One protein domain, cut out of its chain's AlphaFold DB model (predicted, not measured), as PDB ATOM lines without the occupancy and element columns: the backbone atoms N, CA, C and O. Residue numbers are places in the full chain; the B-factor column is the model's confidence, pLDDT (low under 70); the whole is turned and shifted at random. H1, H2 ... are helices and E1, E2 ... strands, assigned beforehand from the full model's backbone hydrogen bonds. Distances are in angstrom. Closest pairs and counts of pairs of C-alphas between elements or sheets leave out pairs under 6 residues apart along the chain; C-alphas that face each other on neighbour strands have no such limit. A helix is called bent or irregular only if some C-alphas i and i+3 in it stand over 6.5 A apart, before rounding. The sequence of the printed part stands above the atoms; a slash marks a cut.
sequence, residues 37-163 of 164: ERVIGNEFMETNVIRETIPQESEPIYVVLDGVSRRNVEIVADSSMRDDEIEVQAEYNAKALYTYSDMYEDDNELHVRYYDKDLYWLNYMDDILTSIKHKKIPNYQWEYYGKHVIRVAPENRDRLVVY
ATOM      1  N   GLU A  37     171.370 237.629 121.032       89.00
ATOM      2  CA  GLU A  37     170.441 236.776 120.308       89.00
ATOM      3  C   GLU A  37     170.026 235.598 121.185       89.00
ATOM      4  O   GLU A  37     170.857 234.954 121.830       89.00
ATOM      5  N   ARG A  38     168.722 235.324 121.214       86.00
ATOM      6  CA  ARG A  38     168.164 234.208 121.965       86.00
ATOM      7  C   ARG A  38     167.269 233.384 121.059       86.00
ATOM      8  O   ARG A  38     166.185 233.823 120.682       86.00
ATOM      9  N   VAL A  39     167.743 232.185 120.753       86.81
ATOM     10  CA  VAL A  39     166.998 231.189 119.990       86.81
ATOM     11  C   VAL A  39     166.073 230.437 120.942       86.81
ATOM     12  O   VAL A  39     166.509 229.959 121.989       86.81
ATOM     13  N   ILE A  40     164.795 230.377 120.587       85.00
ATOM     14  CA  ILE A  40     163.728 229.734 121.345       85.00
ATOM     15  C   ILE A  40     163.127 228.614 120.501       85.00
ATOM     16  O   ILE A  40     162.778 228.850 119.348       85.00
ATOM     17  N   GLY A  41     162.917 227.436 121.093       82.81
ATOM     18  CA  GLY A  41     162.106 226.374 120.494       82.81
ATOM     19  C   GLY A  41     162.870 225.097 120.166       82.81
ATOM     20  O   GLY A  41     162.256 224.035 120.095       82.81
ATOM     21  N   ASN A  42     164.200 225.167 120.060       84.38
ATOM     22  CA  ASN A  42     165.058 224.007 119.794       84.38
ATOM     23  C   ASN A  42     164.925 222.909 120.858       84.38
ATOM     24  O   ASN A  42     165.022 221.725 120.557       84.38
ATOM     25  N   GLU A  43     164.678 223.286 122.108       85.69
ATOM     26  CA  GLU A  43     164.505 222.365 123.228       85.69
ATOM     27  C   GLU A  43     163.178 221.579 123.190       85.69
ATOM     28  O   GLU A  43     162.980 220.670 123.997       85.69
ATOM     29  N   PHE A  44     162.272 221.930 122.272       89.00
ATOM     30  CA  PHE A  44     160.956 221.309 122.095       89.00
ATOM     31  C   PHE A  44     160.779 220.678 120.712       89.00
ATOM     32  O   PHE A  44     159.646 220.436 120.291       89.00
ATOM     33  N   MET A  45     161.884 220.440 120.003       92.69
ATOM     34  CA  MET A  45     161.856 219.731 118.730       92.69
ATOM     35  C   MET A  45     161.493 218.267 118.956       92.69
ATOM     36  O   MET A  45     162.109 217.564 119.760       92.69
ATOM     37  N   GLU A  46     160.485 217.812 118.226       94.56
ATOM     38  CA  GLU A  46     160.057 216.423 118.172       94.56
ATOM     39  C   GLU A  46     160.038 215.966 116.715       94.56
ATOM     40  O   GLU A  46     159.800 216.758 115.802       94.56
ATOM     41  N   THR A  47     160.296 214.677 116.493       95.25
ATOM     42  CA  THR A  47     160.251 214.074 115.158       95.25
ATOM     43  C   THR A  47     158.998 213.226 115.015       95.25
ATOM     44  O   THR A  47     158.814 212.259 115.756       95.25
ATOM     45  N   ASN A  48     158.168 213.553 114.028       93.88
ATOM     46  CA  ASN A  48     157.060 212.713 113.593       93.88
ATOM     47  C   ASN A  48     157.431 211.989 112.293       93.88
ATOM     48  O   ASN A  48     158.116 212.546 111.435       93.88
ATOM     49  N   VAL A  49     156.986 210.742 112.159       94.75
ATOM     50  CA  VAL A  49     157.218 209.907 110.981       94.75
ATOM     51  C   VAL A  49     155.880 209.645 110.310       94.75
ATOM     52  O   VAL A  49     155.056 208.894 110.829       94.75
ATOM     53  N   ILE A  50     155.685 210.260 109.152       93.00
ATOM     54  CA  ILE A  50     154.497 210.112 108.316       93.00
ATOM     55  C   ILE A  50     154.833 209.092 107.234       93.00
ATOM     56  O   ILE A  50     155.866 209.217 106.580       93.00
ATOM     57  N   ARG A  51     153.986 208.079 107.068       93.81
ATOM     58  CA  ARG A  51     154.132 207.054 106.033       93.81
ATOM     59  C   ARG A  51     152.847 206.971 105.248       93.81
ATOM     60  O   ARG A  51     151.799 206.769 105.848       93.81
ATOM     61  N   GLU A  52     152.961 207.084 103.937       91.38
ATOM     62  CA  GLU A  52     151.822 207.023 103.033       91.38
ATOM     63  C   GLU A  52     152.126 206.122 101.842       91.38
ATOM     64  O   GLU A  52     153.284 205.854 101.506       91.38
ATOM     65  N   THR A  53     151.060 205.639 101.210       89.75
ATOM     66  CA  THR A  53     151.167 204.874  99.966       89.75
ATOM     67  C   THR A  53     151.136 205.832  98.783       89.75
ATOM     68  O   THR A  53     150.300 206.731  98.739       89.75
ATOM     69  N   ILE A  54     152.034 205.636  97.821       87.31
ATOM     70  CA  ILE A  54     152.117 206.446  96.603       87.31
ATOM     71  C   ILE A  54     151.658 205.654  95.371       87.31
ATOM     72  O   ILE A  54     151.977 204.465  95.238       87.31
ATOM     73  N   PRO A  55     150.969 206.305  94.418       81.81
ATOM     74  CA  PRO A  55     150.620 205.685  93.149       81.81
ATOM     75  C   PRO A  55     151.870 205.215  92.395       81.81
ATOM     76  O   PRO A  55     152.887 205.910  92.330       81.81
ATOM     77  N   GLN A  56     151.782 204.044  91.768       75.38
ATOM     78  CA  GLN A  56     152.864 203.447  90.965       75.38
ATOM     79  C   GLN A  56     152.876 203.917  89.501       75.38
ATOM     80  O   GLN A  56     153.498 203.301  88.637       75.38
ATOM     81  N   GLU A  57     152.158 204.995  89.201       73.62
ATOM     82  CA  GLU A  57     152.037 205.522  87.845       73.62
ATOM     83  C   GLU A  57     153.260 206.360  87.442       73.62
ATOM     84  O   GLU A  57     154.089 206.719  88.267       73.62
ATOM     85  N   SER A  58     153.400 206.711  86.160       67.50
ATOM     86  CA  SER A  58     154.496 207.598  85.707       67.50
ATOM     87  C   SER A  58     154.301 209.066  86.112       67.50
ATOM     88  O   SER A  58     155.066 209.931  85.685       67.50
ATOM     89  N   GLU A  59     153.267 209.356  86.895       79.75
ATOM     90  CA  GLU A  59     152.930 210.704  87.317       79.75
ATOM     91  C   GLU A  59     153.869 211.199  88.432       79.75
ATOM     92  O   GLU A  59     154.373 210.392  89.234       79.75
ATOM     93  N   PRO A  60     154.139 212.519  88.474       87.88
ATOM     94  CA  PRO A  60     154.857 213.142  89.577       87.88
ATOM     95  C   PRO A  60     154.130 212.939  90.909       87.88
ATOM     96  O   PRO A  60     152.903 212.909  90.956       87.88
ATOM     97  N   ILE A  61     154.904 212.845  91.986       88.94
ATOM     98  CA  ILE A  61     154.403 212.814  93.363       88.94
ATOM     99  C   ILE A  61     154.756 214.152  93.992       88.94
ATOM    100  O   ILE A  61     155.937 214.510  94.068       88.94
ATOM    101  N   TYR A  62     153.750 214.883  94.455       92.19
ATOM    102  CA  TYR A  62     153.956 216.188  95.063       92.19
ATOM    103  C   TYR A  62     153.973 216.064  96.584       92.19
ATOM    104  O   TYR A  62     153.084 215.468  97.181       92.19
ATOM    105  N   VAL A  63     154.986 216.638  97.228       92.50
ATOM    106  CA  VAL A  63     155.047 216.748  98.691       92.50
ATOM    107  C   VAL A  63     155.006 218.221  99.051       92.50
ATOM    108  O   VAL A  63     155.915 218.969  98.692       92.50
ATOM    109  N   VAL A  64     153.962 218.640  99.756       92.88
ATOM    110  CA  VAL A  64     153.754 220.029 100.172       92.88
ATOM    111  C   VAL A  64     154.082 220.159 101.656       92.88
ATOM    112  O   VAL A  64     153.404 219.583 102.505       92.88
ATOM    113  N   LEU A  65     155.151 220.896 101.962       92.00
ATOM    114  CA  LEU A  65     155.659 221.165 103.307       92.00
ATOM    115  C   LEU A  65     155.435 222.640 103.669       92.00
ATOM    116  O   LEU A  65     156.366 223.445 103.606       92.00
ATOM    117  N   ASP A  66     154.207 222.992 104.049       84.38
ATOM    118  CA  ASP A  66     153.798 224.386 104.263       84.38
ATOM    119  C   ASP A  66     154.674 225.104 105.303       84.38
ATOM    120  O   ASP A  66     154.737 224.717 106.472       84.38
ATOM    121  N   GLY A  67     155.339 226.189 104.892       82.44
ATOM    122  CA  GLY A  67     156.099 227.057 105.799       82.44
ATOM    123  C   GLY A  67     157.492 226.536 106.167       82.44
ATOM    124  O   GLY A  67     158.248 227.231 106.855       82.44
ATOM    125  N   VAL A  68     157.878 225.357 105.674       89.56
ATOM    126  CA  VAL A  68     159.202 224.770 105.901       89.56
ATOM    127  C   VAL A  68     160.194 225.357 104.904       89.56
ATOM    128  O   VAL A  68     159.966 225.368 103.700       89.56
ATOM    129  N   SER A  69     161.366 225.812 105.352       88.81
ATOM    130  CA  SER A  69     162.392 226.286 104.412       88.81
ATOM    131  C   SER A  69     162.942 225.141 103.556       88.81
ATOM    132  O   SER A  69     163.311 224.099 104.090       88.81
ATOM    133  N   ARG A  70     163.155 225.373 102.251       87.88
ATOM    134  CA  ARG A  70     163.836 224.410 101.356       87.88
ATOM    135  C   ARG A  70     165.199 223.945 101.873       87.88
ATOM    136  O   ARG A  70     165.626 222.843 101.562       87.88
ATOM    137  N   ARG A  71     165.889 224.778 102.660       89.88
ATOM    138  CA  ARG A  71     167.186 224.435 103.273       89.88
ATOM    139  C   ARG A  71     167.078 223.348 104.342       89.88
ATOM    140  O   ARG A  71     168.082 222.712 104.643       89.88
ATOM    141  N   ASN A  72     165.885 223.148 104.888       92.00
ATOM    142  CA  ASN A  72     165.617 222.160 105.922       92.00
ATOM    143  C   ASN A  72     165.108 220.842 105.331       92.00
ATOM    144  O   ASN A  72     164.878 219.911 106.092       92.00
ATOM    145  N   VAL A  73     164.941 220.745 104.007       95.19
ATOM    146  CA  VAL A  73     164.442 219.541 103.339       95.19
ATOM    147  C   VAL A  73     165.597 218.745 102.744       95.19
ATOM    148  O   VAL A  73     166.431 219.276 102.013       95.19
ATOM    149  N   GLU A  74     165.608 217.447 103.014       96.12
ATOM    150  CA  GLU A  74     166.487 216.472 102.386       96.12
ATOM    151  C   GLU A  74     165.652 215.375 101.724       96.12
ATOM    152  O   GLU A  74     164.725 214.841 102.328       96.12
ATOM    153  N   ILE A  75     166.004 215.020 100.488       95.38
ATOM    154  CA  ILE A  75     165.401 213.896  99.769       95.38
ATOM    155  C   ILE A  75     166.419 212.761  99.730       95.38
ATOM    156  O   ILE A  75     167.523 212.923  99.201       95.38
ATOM    157  N   VAL A  76     166.030 211.606 100.256       96.94
ATOM    158  CA  VAL A  76     166.868 210.415 100.374       96.94
ATOM    159  C   VAL A  76     166.236 209.283  99.569       96.94
ATOM    160  O   VAL A  76     165.108 208.877  99.831       96.94
ATOM    161  N   ALA A  77     166.979 208.756  98.595       95.06
ATOM    162  CA  ALA A  77     166.640 207.473  97.986       95.06
ATOM    163  C   ALA A  77     167.132 206.349  98.897       95.06
ATOM    164  O   ALA A  77     168.331 206.245  99.161       95.06
ATOM    165  N   ASP A  78     166.209 205.518  99.359       94.94
ATOM    166  CA  ASP A  78     166.479 204.436 100.293       94.94
ATOM    167  C   ASP A  78     166.021 203.112  99.676       94.94
ATOM    168  O   ASP A  78     164.835 202.879  99.479       94.94
ATOM    169  N   SER A  79     166.974 202.231  99.362       93.44
ATOM    170  CA  SER A  79     166.701 200.929  98.739       93.44
ATOM    171  C   SER A  79     165.998 199.928  99.663       93.44
ATOM    172  O   SER A  79     165.713 198.814  99.233       93.44
ATOM    173  N   SER A  80     165.813 200.262 100.943       93.88
ATOM    174  CA  SER A  80     165.025 199.456 101.881       93.88
ATOM    175  C   SER A  80     163.535 199.810 101.880       93.88
ATOM    176  O   SER A  80     162.738 199.033 102.407       93.88
ATOM    177  N   MET A  81     163.165 200.948 101.280       92.62
ATOM    178  CA  MET A  81     161.775 201.363 101.100       92.62
ATOM    179  C   MET A  81     161.090 200.492 100.054       92.62
ATOM    180  O   MET A  81     161.721 200.024  99.106       92.62
ATOM    181  N   ARG A  82     159.782 200.304 100.214       92.00
ATOM    182  CA  ARG A  82     158.956 199.702  99.170       92.00
ATOM    183  C   ARG A  82     158.714 200.705  98.048       92.00
ATOM    184  O   ARG A  82     158.567 201.899  98.305       92.00
ATOM    185  N   ASP A  83     158.582 200.196  96.831       90.00
ATOM    186  CA  ASP A  83     158.300 200.983  95.630       90.00
ATOM    187  C   ASP A  83     157.005 201.809  95.784       90.00
ATOM    188  O   ASP A  83     156.886 202.890  95.218       90.00
ATOM    189  N   ASP A  84     156.039 201.344  96.582       90.81
ATOM    190  CA  ASP A  84     154.749 201.994  96.847       90.81
ATOM    191  C   ASP A  84     154.696 202.871  98.096       90.81
ATOM    192  O   ASP A  84     153.617 203.327  98.462       90.81
ATOM    193  N   GLU A  85     155.829 203.158  98.731       92.44
ATOM    194  CA  GLU A  85     155.874 203.875 100.004       92.44
ATOM    195  C   GLU A  85     156.646 205.198  99.909       92.44
ATOM    196  O   GLU A  85     157.721 205.298  99.309       92.44
ATOM    197  N   ILE A  86     156.108 206.215 100.580       93.69
ATOM    198  CA  ILE A  86     156.821 207.443 100.921       93.69
ATOM    199  C   ILE A  86     156.841 207.616 102.435       93.69
ATOM    200  O   ILE A  86     155.832 207.423 103.114       93.69
ATOM    201  N   GLU A  87     157.992 208.011 102.970       95.62
ATOM    202  CA  GLU A  87     158.136 208.381 104.374       95.62
ATOM    203  C   GLU A  87     158.609 209.830 104.482       95.62
ATOM    204  O   GLU A  87     159.624 210.210 103.900       95.62
ATOM    205  N   VAL A  88     157.916 210.638 105.280       95.50
ATOM    206  CA  VAL A  88     158.360 211.979 105.665       95.50
ATOM    207  C   VAL A  88     158.668 211.976 107.156       95.50
ATOM    208  O   VAL A  88     157.777 211.855 107.995       95.50
ATOM    209  N   GLN A  89     159.946 212.128 107.496       96.25
ATOM    210  CA  GLN A  89     160.373 212.428 108.859       96.25
ATOM    211  C   GLN A  89     160.410 213.939 109.029       96.25
ATOM    212  O   GLN A  89     161.261 214.606 108.444       96.25
ATOM    213  N   ALA A  90     159.482 214.462 109.817       94.62
ATOM    214  CA  ALA A  90     159.322 215.878 110.079       94.62
ATOM    215  C   ALA A  90     159.770 216.205 111.503       94.62
ATOM    216  O   ALA A  90     159.149 215.759 112.468       94.62
ATOM    217  N   GLU A  91     160.835 216.988 111.638       95.19
ATOM    218  CA  GLU A  91     161.232 217.586 112.910       95.19
ATOM    219  C   GLU A  91     160.601 218.976 113.051       95.19
ATOM    220  O   GLU A  91     160.776 219.844 112.191       95.19
ATOM    221  N   TYR A  92     159.858 219.199 114.131       93.38
ATOM    222  CA  TYR A  92     159.173 220.465 114.389       93.38
ATOM    223  C   TYR A  92     159.005 220.721 115.888       93.38
ATOM    224  O   TYR A  92     159.063 219.811 116.716       93.38
ATOM    225  N   ASN A  93     158.759 221.978 116.250       93.06
ATOM    226  CA  ASN A  93     158.528 222.380 117.631       93.06
ATOM    227  C   ASN A  93     157.109 221.990 118.072       93.06
ATOM    228  O   ASN A  93     156.136 222.711 117.828       93.06
ATOM    229  N   ALA A  94     156.975 220.857 118.761       90.94
ATOM    230  CA  ALA A  94     155.678 220.310 119.154       90.94
ATOM    231  C   ALA A  94     154.957 221.137 120.224       90.94
ATOM    232  O   ALA A  94     153.747 220.990 120.405       90.94
ATOM    233  N   LYS A  95     155.646 222.044 120.925       88.81
ATOM    234  CA  LYS A  95     154.972 223.013 121.801       88.81
ATOM    235  C   LYS A  95     154.385 224.194 121.038       88.81
ATOM    236  O   LYS A  95     153.423 224.782 121.529       88.81
ATOM    237  N   ALA A  96     154.946 224.525 119.881       89.75
ATOM    238  CA  ALA A  96     154.521 225.650 119.064       89.75
ATOM    239  C   ALA A  96     153.514 225.264 117.979       89.75
ATOM    240  O   ALA A  96     152.690 226.094 117.623       89.75
ATOM    241  N   LEU A  97     153.551 224.026 117.479       91.25
ATOM    242  CA  LEU A  97     152.773 223.610 116.313       91.25
ATOM    243  C   LEU A  97     151.925 222.360 116.583       91.25
ATOM    244  O   LEU A  97     152.299 221.470 117.356       91.25
ATOM    245  N   TYR A  98     150.773 222.285 115.922       88.69
ATOM    246  CA  TYR A  98     150.110 221.028 115.574       88.69
ATOM    247  C   TYR A  98     150.570 220.594 114.183       88.69
ATOM    248  O   TYR A  98     150.738 221.437 113.307       88.69
ATOM    249  N   THR A  99     150.724 219.288 113.977       89.44
ATOM    250  CA  THR A  99     151.020 218.696 112.667       89.44
ATOM    251  C   THR A  99     149.817 217.892 112.188       89.44
ATOM    252  O   THR A  99     149.169 217.207 112.982       89.44
ATOM    253  N   TYR A 100     149.532 217.961 110.894       86.75
ATOM    254  CA  TYR A 100     148.523 217.148 110.222       86.75
ATOM    255  C   TYR A 100     149.053 216.724 108.854       86.75
ATOM    256  O   TYR A 100     149.710 217.524 108.191       86.75
ATOM    257  N   SER A 101     148.777 215.490 108.438       87.25
ATOM    258  CA  SER A 101     149.143 214.997 107.112       87.25
ATOM    259  C   SER A 101     147.942 214.397 106.399       87.25
ATOM    260  O   SER A 101     147.127 213.738 107.041       87.25
ATOM    261  N   ASP A 102     147.852 214.626 105.092       85.94
ATOM    262  CA  ASP A 102     146.794 214.077 104.244       85.94
ATOM    263  C   ASP A 102     147.314 213.792 102.833       85.94
ATOM    264  O   ASP A 102     148.119 214.568 102.306       85.94
ATOM    265  N   MET A 103     146.831 212.709 102.227       83.81
ATOM    266  CA  MET A 103     147.113 212.353 100.838       83.81
ATOM    267  C   MET A 103     145.900 212.701  99.974       83.81
ATOM    268  O   MET A 103     144.815 212.149 100.152       83.81
ATOM    269  N   TYR A 104     146.087 213.600  99.014       84.75
ATOM    270  CA  TYR A 104     145.082 213.935  98.012       84.75
ATOM    271  C   TYR A 104     145.288 213.047  96.783       84.75
ATOM    272  O   TYR A 104     146.123 213.344  95.931       84.75
ATOM    273  N   GLU A 105     144.530 211.950  96.711       76.69
ATOM    274  CA  GLU A 105     144.649 210.938  95.646       76.69
ATOM    275  C   GLU A 105     144.373 211.496  94.241       76.69
ATOM    276  O   GLU A 105     145.006 211.059  93.289       76.69
ATOM    277  N   ASP A 106     143.473 212.476  94.106       80.56
ATOM    278  CA  ASP A 106     143.120 213.057  92.799       80.56
ATOM    279  C   ASP A 106     144.293 213.821  92.150       80.56
ATOM    280  O   ASP A 106     144.393 213.872  90.924       80.56
ATOM    281  N   ASP A 107     145.181 214.394  92.970       80.06
ATOM    282  CA  ASP A 107     146.283 215.263  92.537       80.06
ATOM    283  C   ASP A 107     147.676 214.668  92.862       80.06
ATOM    284  O   ASP A 107     148.706 215.285  92.582       80.06
ATOM    285  N   ASN A 108     147.729 213.461  93.442       84.75
ATOM    286  CA  ASN A 108     148.942 212.796  93.939       84.75
ATOM    287  C   ASN A 108     149.783 213.680  94.881       84.75
ATOM    288  O   ASN A 108     151.020 213.701  94.802       84.75
ATOM    289  N   GLU A 109     149.112 214.421  95.771       90.31
ATOM    290  CA  GLU A 109     149.763 215.356  96.690       90.31
ATOM    291  C   GLU A 109     149.716 214.882  98.143       90.31
ATOM    292  O   GLU A 109     148.649 214.759  98.744       90.31
ATOM    293  N   LEU A 110     150.887 214.723  98.755       90.94
ATOM    294  CA  LEU A 110     151.035 214.564 100.194       90.94
ATOM    295  C   LEU A 110     151.224 215.934 100.844       90.94
ATOM    296  O   LEU A 110     152.270 216.568 100.692       90.94
ATOM    297  N   HIS A 111     150.234 216.378 101.609       92.06
ATOM    298  CA  HIS A 111     150.305 217.619 102.374       92.06
ATOM    299  C   HIS A 111     150.752 217.317 103.795       92.06
ATOM    300  O   HIS A 111     150.100 216.548 104.494       92.06
ATOM    301  N   VAL A 112     151.822 217.967 104.249       91.69
ATOM    302  CA  VAL A 112     152.232 217.999 105.656       91.69
ATOM    303  C   VAL A 112     152.077 219.432 106.146       91.69
ATOM    304  O   VAL A 112     152.858 220.315 105.794       91.69
ATOM    305  N   ARG A 113     151.027 219.662 106.936       91.19
ATOM    306  CA  ARG A 113     150.615 220.992 107.386       91.19
ATOM    307  C   ARG A 113     150.944 221.225 108.847       91.19
ATOM    308  O   ARG A 113     150.770 220.343 109.693       91.19
ATOM    309  N   TYR A 114     151.311 222.468 109.127       89.88
ATOM    310  CA  TYR A 114     151.602 222.959 110.463       89.88
ATOM    311  C   TYR A 114     150.642 224.077 110.841       89.88
ATOM    312  O   TYR A 114     150.433 225.020 110.080       89.88
ATOM    313  N   TYR A 115     150.066 223.974 112.036       88.81
ATOM    314  CA  TYR A 115     149.184 224.993 112.590       88.81
ATOM    315  C   TYR A 115     149.760 225.533 113.888       88.81
ATOM    316  O   TYR A 115     150.046 224.759 114.804       88.81
ATOM    317  N   ASP A 116     149.878 226.855 113.978       88.69
ATOM    318  CA  ASP A 116     150.324 227.524 115.193       88.69
ATOM    319  C   ASP A 116     149.403 227.194 116.370       88.69
ATOM    320  O   ASP A 116     148.176 227.297 116.308       88.69
ATOM    321  N   LYS A 117     150.021 226.816 117.483       88.88
ATOM    322  CA  LYS A 117     149.372 226.786 118.785       88.88
ATOM    323  C   LYS A 117     149.267 228.221 119.265       88.88
ATOM    324  O   LYS A 117     150.280 228.881 119.514       88.88
ATOM    325  N   ASP A 118     148.029 228.683 119.398       82.12
ATOM    326  CA  ASP A 118     147.732 230.030 119.862       82.12
ATOM    327  C   ASP A 118     148.562 230.389 121.095       82.12
ATOM    328  O   ASP A 118     148.667 229.627 122.060       82.12
ATOM    329  N   LEU A 119     149.126 231.598 121.060       80.69
ATOM    330  CA  LEU A 119     149.814 232.209 122.192       80.69
ATOM    331  C   LEU A 119     151.053 231.437 122.694       80.69
ATOM    332  O   LEU A 119     151.459 231.646 123.836       80.69
ATOM    333  N   TYR A 120     151.717 230.620 121.862       81.94
ATOM    334  CA  TYR A 120     152.979 229.945 122.222       81.94
ATOM    335  C   TYR A 120     154.023 230.894 122.840       81.94
ATOM    336  O   TYR A 120     154.692 230.545 123.818       81.94
ATOM    337  N   TRP A 121     154.107 232.125 122.330       78.12
ATOM    338  CA  TRP A 121     155.004 233.165 122.834       78.12
ATOM    339  C   TRP A 121     154.727 233.578 124.291       78.12
ATOM    340  O   TRP A 121     155.646 234.034 124.972       78.12
ATOM    341  N   LEU A 122     153.505 233.373 124.811       83.56
ATOM    342  CA  LEU A 122     153.178 233.656 126.213       83.56
ATOM    343  C   LEU A 122     153.986 232.801 127.188       83.56
ATOM    344  O   LEU A 122     154.254 233.252 128.300       83.56
ATOM    345  N   ASN A 123     154.443 231.617 126.769       83.44
ATOM    346  CA  ASN A 123     155.300 230.765 127.596       83.44
ATOM    347  C   ASN A 123     156.643 231.427 127.952       83.44
ATOM    348  O   ASN A 123     157.311 230.983 128.880       83.44
ATOM    349  N   TYR A 124     157.023 232.499 127.250       85.12
ATOM    350  CA  TYR A 124     158.264 233.241 127.467       85.12
ATOM    351  C   TYR A 124     158.024 234.644 128.030       85.12
ATOM    352  O   TYR A 124     158.954 235.447 128.106       85.12
ATOM    353  N   MET A 125     156.797 234.962 128.456       87.56
ATOM    354  CA  MET A 125     156.477 236.281 129.004       87.56
ATOM    355  C   MET A 125     157.290 236.618 130.245       87.56
ATOM    356  O   MET A 125     157.764 237.745 130.359       87.56
ATOM    357  N   ASP A 126     157.511 235.661 131.141       90.06
ATOM    358  CA  ASP A 126     158.325 235.896 132.336       90.06
ATOM    359  C   ASP A 126     159.771 236.256 131.977       90.06
ATOM    360  O   ASP A 126     160.362 237.159 132.577       90.06
ATOM    361  N   ASP A 127     160.316 235.633 130.935       87.00
ATOM    362  CA  ASP A 127     161.651 235.920 130.420       87.00
ATOM    363  C   ASP A 127     161.721 237.288 129.732       87.00
ATOM    364  O   ASP A 127     162.673 238.046 129.948       87.00
ATOM    365  N   ILE A 128     160.702 237.640 128.947       87.06
ATOM    366  CA  ILE A 128     160.574 238.959 128.312       87.06
ATOM    367  C   ILE A 128     160.484 240.046 129.392       87.06
ATOM    368  O   ILE A 128     161.233 241.023 129.363       87.06
ATOM    369  N   LEU A 129     159.622 239.857 130.393       90.19
ATOM    370  CA  LEU A 129     159.446 240.784 131.510       90.19
ATOM    371  C   LEU A 129     160.723 240.914 132.340       90.19
ATOM    372  O   LEU A 129     161.089 242.015 132.753       90.19
ATOM    373  N   THR A 130     161.427 239.807 132.568       91.06
ATOM    374  CA  THR A 130     162.725 239.811 133.246       91.06
ATOM    375  C   THR A 130     163.753 240.599 132.444       91.06
ATOM    376  O   THR A 130     164.488 241.402 133.016       91.06
ATOM    377  N   SER A 131     163.775 240.451 131.123       90.19
ATOM    378  CA  SER A 131     164.697 241.188 130.256       90.19
ATOM    379  C   SER A 131     164.412 242.696 130.279       90.19
ATOM    380  O   SER A 131     165.326 243.498 130.490       90.19
ATOM    381  N   ILE A 132     163.132 243.086 130.222       90.00
ATOM    382  CA  ILE A 132     162.685 244.481 130.354       90.00
ATOM    383  C   ILE A 132     163.095 245.075 131.709       90.00
ATOM    384  O   ILE A 132     163.617 246.189 131.749       90.00
ATOM    385  N   LYS A 133     162.934 244.335 132.818       90.69
ATOM    386  CA  LYS A 133     163.388 244.774 134.155       90.69
ATOM    387  C   LYS A 133     164.890 245.061 134.195       90.69
ATOM    388  O   LYS A 133     165.317 245.990 134.874       90.69
ATOM    389  N   HIS A 134     165.681 244.292 133.450       91.38
ATOM    390  CA  HIS A 134     167.126 244.486 133.324       91.38
ATOM    391  C   HIS A 134     167.520 245.452 132.199       91.38
ATOM    392  O   HIS A 134     168.711 245.599 131.925       91.38
ATOM    393  N   LYS A 135     166.549 246.118 131.557       91.56
ATOM    394  CA  LYS A 135     166.757 247.068 130.455       91.56
ATOM    395  C   LYS A 135     167.533 246.470 129.278       91.56
ATOM    396  O   LYS A 135     168.241 247.176 128.563       91.56
ATOM    397  N   LYS A 136     167.402 245.161 129.076       92.19
ATOM    398  CA  LYS A 136     167.968 244.439 127.937       92.19
ATOM    399  C   LYS A 136     166.824 243.908 127.094       92.19
ATOM    400  O   LYS A 136     165.911 243.293 127.632       92.19
ATOM    401  N   ILE A 137     166.862 244.139 125.789       86.75
ATOM    402  CA  ILE A 137     165.871 243.595 124.852       86.75
ATOM    403  C   ILE A 137     166.588 242.552 124.000       86.75
ATOM    404  O   ILE A 137     167.327 242.943 123.096       86.75
ATOM    405  N   PRO A 138     166.449 241.252 124.305       86.88
ATOM    406  CA  PRO A 138     167.028 240.199 123.490       86.88
ATOM    407  C   PRO A 138     166.458 240.251 122.078       86.88
ATOM    408  O   PRO A 138     165.284 240.579 121.881       86.88
ATOM    409  N   ASN A 139     167.281 239.879 121.105       87.31
ATOM    410  CA  ASN A 139     166.780 239.579 119.775       87.31
ATOM    411  C   ASN A 139     166.258 238.138 119.777       87.31
ATOM    412  O   ASN A 139     167.045 237.195 119.709       87.31
ATOM    413  N   TYR A 140     164.946 237.974 119.933       85.25
ATOM    414  CA  TYR A 140     164.319 236.657 119.960       85.25
ATOM    415  C   TYR A 140     164.184 236.088 118.551       85.25
ATOM    416  O   TYR A 140     163.556 236.702 117.687       85.25
ATOM    417  N   GLN A 141     164.723 234.890 118.352       86.50
ATOM    418  CA  GLN A 141     164.472 234.073 117.171       86.50
ATOM    419  C   GLN A 141     163.693 232.829 117.574       86.50
ATOM    420  O   GLN A 141     164.009 232.187 118.574       86.50
ATOM    421  N   TRP A 142     162.660 232.518 116.802       84.69
ATOM    422  CA  TRP A 142     161.756 231.412 117.075       84.69
ATOM    423  C   TRP A 142     162.014 230.306 116.062       84.69
ATOM    424  O   TRP A 142     161.820 230.506 114.864       84.69
ATOM    425  N   GLU A 143     162.436 229.150 116.556       87.81
ATOM    426  CA  GLU A 143     162.635 227.948 115.758       87.81
ATOM    427  C   GLU A 143     161.374 227.087 115.832       87.81
ATOM    428  O   GLU A 143     161.006 226.541 116.881       87.81
ATOM    429  N   TYR A 144     160.685 227.019 114.694       89.19
ATOM    430  CA  TYR A 144     159.446 226.264 114.517       89.19
ATOM    431  C   TYR A 144     159.681 224.944 113.776       89.19
ATOM    432  O   TYR A 144     159.037 223.943 114.092       89.19
ATOM    433  N   TYR A 145     160.624 224.934 112.830       92.06
ATOM    434  CA  TYR A 145     160.846 223.830 111.898       92.06
ATOM    435  C   TYR A 145     162.292 223.346 111.964       92.06
ATOM    436  O   TYR A 145     163.218 224.101 111.668       92.06
ATOM    437  N   GLY A 146     162.474 222.071 112.288       91.44
ATOM    438  CA  GLY A 146     163.742 221.368 112.166       91.44
ATOM    439  C   GLY A 146     163.920 220.750 110.779       91.44
ATOM    440  O   GLY A 146     163.365 221.221 109.775       91.44
ATOM    441  N   LYS A 147     164.716 219.683 110.706       94.75
ATOM    442  CA  LYS A 147     165.000 218.974 109.457       94.75
ATOM    443  C   LYS A 147     163.820 218.102 109.015       94.75
ATOM    444  O   LYS A 147     163.219 217.382 109.804       94.75
ATOM    445  N   HIS A 148     163.530 218.137 107.724       95.69
ATOM    446  CA  HIS A 148     162.536 217.306 107.063       95.69
ATOM    447  C   HIS A 148     163.243 216.359 106.102       95.69
ATOM    448  O   HIS A 148     163.941 216.803 105.193       95.69
ATOM    449  N   VAL A 149     163.087 215.055 106.306       97.25
ATOM    450  CA  VAL A 149     163.706 214.032 105.460       97.25
ATOM    451  C   VAL A 149     162.613 213.244 104.760       97.25
ATOM    452  O   VAL A 149     161.854 212.531 105.413       97.25
ATOM    453  N   ILE A 150     162.560 213.364 103.438       96.50
ATOM    454  CA  ILE A 150     161.655 212.607 102.577       96.50
ATOM    455  C   ILE A 150     162.423 211.391 102.062       96.50
ATOM    456  O   ILE A 150     163.449 211.542 101.393       96.50
ATOM    457  N   ARG A 151     161.941 210.192 102.380       97.12
ATOM    458  CA  ARG A 151     162.472 208.917 101.894       97.12
ATOM    459  C   ARG A 151     161.503 208.287 100.913       97.12
ATOM    460  O   ARG A 151     160.308 208.209 101.178       97.12
ATOM    461  N   VAL A 152     162.053 207.807  99.806       95.25
ATOM    462  CA  VAL A 152     161.356 207.001  98.799       95.25
ATOM    463  C   VAL A 152     162.302 205.943  98.254       95.25
ATOM    464  O   VAL A 152     163.527 206.076  98.367       95.25
ATOM    465  N   ALA A 153     161.742 204.922  97.615       94.69
ATOM    466  CA  ALA A 153     162.534 203.986  96.838       94.69
ATOM    467  C   ALA A 153     163.283 204.701  95.681       94.69
ATOM    468  O   ALA A 153     162.791 205.711  95.155       94.69
ATOM    469  N   PRO A 154     164.492 204.244  95.291       94.00
ATOM    470  CA  PRO A 154     165.354 204.952  94.339       94.00
ATOM    471  C   PRO A 154     164.706 205.290  92.991       94.00
ATOM    472  O   PRO A 154     164.970 206.356  92.438       94.00
ATOM    473  N   GLU A 155     163.844 204.419  92.481       91.19
ATOM    474  CA  GLU A 155     163.100 204.568  91.229       91.19
ATOM    475  C   GLU A 155     162.065 205.700  91.259       91.19
ATOM    476  O   GLU A 155     161.736 206.258  90.213       91.19
ATOM    477  N   ASN A 156     161.606 206.101  92.447       90.81
ATOM    478  CA  ASN A 156     160.633 207.180  92.619       90.81
ATOM    479  C   ASN A 156     161.274 208.533  92.916       90.81
ATOM    480  O   ASN A 156     160.586 209.553  92.918       90.81
ATOM    481  N   ARG A 157     162.592 208.577  93.136       90.81
ATOM    482  CA  ARG A 157     163.299 209.814  93.484       90.81
ATOM    483  C   ARG A 157     163.096 210.915  92.446       90.81
ATOM    484  O   ARG A 157     162.889 212.063  92.822       90.81
ATOM    485  N   ASP A 158     163.140 210.566  91.164       90.75
ATOM    486  CA  ASP A 158     163.014 211.536  90.069       90.75
ATOM    487  C   ASP A 158     161.553 211.952  89.807       90.75
ATOM    488  O   ASP A 158     161.306 212.924  89.095       90.75
ATOM    489  N   ARG A 159     160.585 211.241  90.405       89.62
ATOM    490  CA  ARG A 159     159.153 211.574  90.359       89.62
ATOM    491  C   ARG A 159     158.754 212.583  91.438       89.62
ATOM    492  O   ARG A 159     157.694 213.191  91.326       89.62
ATOM    493  N   LEU A 160     159.576 212.755  92.476       91.75
ATOM    494  CA  LEU A 160     159.276 213.645  93.593       91.75
ATOM    495  C   LEU A 160     159.428 215.117  93.214       91.75
ATOM    496  O   LEU A 160     160.486 215.568  92.769       91.75
ATOM    497  N   VAL A 161     158.395 215.888  93.522       92.44
ATOM    498  CA  VAL A 161     158.396 217.345  93.446       92.44
ATOM    499  C   VAL A 161     158.013 217.891  94.815       92.44
ATOM    500  O   VAL A 161     156.940 217.599  95.330       92.44
ATOM    501  N   VAL A 162     158.898 218.683  95.423       92.31
ATOM    502  CA  VAL A 162     158.675 219.217  96.773       92.31
ATOM    503  C   VAL A 162     158.346 220.706  96.715       92.31
ATOM    504  O   VAL A 162     159.105 221.505  96.149       92.31
ATOM    505  N   TYR A 163     157.223 221.068  97.327       89.38
ATOM    506  CA  TYR A 163     156.777 222.436  97.550       89.38
ATOM    507  C   TYR A 163     156.880 222.799  99.033       89.38
ATOM    508  O   TYR A 163     156.766 221.945  99.908       89.38
TER     509      TYR A 163
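Overview. This is residues 37 to 163 of the 164 residues of an uncharacterized protein of Hungatella hathewayi WAL-18680 (UniProt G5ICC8). Two sheets of four strands lie face to face as a sandwich, E2, E5, E9 and E4 in one layer and E6, E7, E3 and E10 in the other, with their strands nearly aligned. From one end of it an arm of the short strand pair E1 and E8 with the helix H1 carries the length onward, its tip at residues 130 to 135, while the short helix H2 caps the other end. The printed part has 127 residues with two named helices and ten named strands, in the order E1 E2 E3 E4 E5 E6 E7 H1 E8 E9 H2 E10; its class is mixed, helices and strands. Both four-stranded sheets are mixed, in the orders E2 E5 E9 E4 and E6 E7 E3 E10, and E1 and E8 are parallel. The whole is loose, with a radius of gyration of the C-alphas of 18.2 A, and spans 62 by 25 by 19 A.

Along the chain. Find C-alpha 45 at (161.856, 219.731, 118.730); from there E2, residues 45 to 53, runs 26.2 A. Beside it look for E5, residues 85 to 93, 25.7 A long, then E9, residues 145 to 152, 21.3 A, and E4, residues 73 to 77. The other sheet holds E6, residues 97 to 104, 22.1 A, E7, residues 109 to 116, 22.2 A, E3, residues 61 to 65, and E10, residues 160 to 163, which ends at C-alpha 163 at (156.777, 222.436, 97.550). In the arm you find E1, residues 37 to 40, E8, residues 136 to 142, 18.1 A, and H1, residues 120 to 133, 21.7 A, which begins at C-alpha 120 at (152.979, 229.945, 122.222). H2, residues 154 to 159, comes directly before E10.

Arrangement. Start with E5, an inner strand. It is antiparallel to E2 at 160 degrees, with N 48 and O 90 2.9 A apart, and to E9 at 173 degrees, with N 89 and O 149 2.9 A apart, both within hydrogen-bond range. E4, an edge strand, is parallel to E9 at 20 degrees; N 74 and O 148 are 2.8 A apart. This sheet is twisted, its C-alphas up to 4.2 A off the best plane. In the other sheet E6 and E7 form a hairpin, antiparallel at 161 degrees, with N 100 and O 113 at 2.9 A. E3 is parallel to E7 at 6 degrees, with N 110 and O 62 at 2.8 A, and to E10 at 28 degrees, with N 163 and O 63 at 2.8 A. The two sheets form a sandwich, two sheets face to face: the facing parts are 10.2 A centre to centre and their best planes 5 degrees apart. The closest C-alphas of E2 and E6 are those of Ile 50 and Ser 101, 7.3 A. H2 is on the sheet of E2, E5, E9 and E4 at a height over the sheet of 6.8 A; its closest C-alpha pair with E4 is Pro 154 and Ala 77, 4.6 A. It only grazes the other sheet, with residues 156 to 159. Go to the arm: E1 and E8 are parallel at 44 degrees, with N 40 and O 141 at 2.8 A, and E8 runs on into E9 at 14 degrees. The closest C-alphas of H1 and E8 are those of Ser 131 and Ile 137, 6.0 A. Both helices are irregular: C-alphas 123 and 126 are 7.6 A apart in H1, and 155 and 158 are 7.1 A apart in H2. O i to N i+4 pairs are within range in 6 of 10 for H1 and 0 of 2 for H2, which has 2 of 3 O i to N i+3 pairs within range.

Size, cuts and confidence. The two C-alphas farthest apart, those of Glu 57 and His 134, are 61.8 A apart. The printed part has no cut. No link is long; E2 to E3, E3 to E4 and E4 to E5 are short, with 7 residues each, and the others are tight. Residues 130 to 135, of which 130 to 133 belong to H1, stand free. The mean pLDDT of the printed part is 89.4; look at residue 58 for the one printed residue under 70.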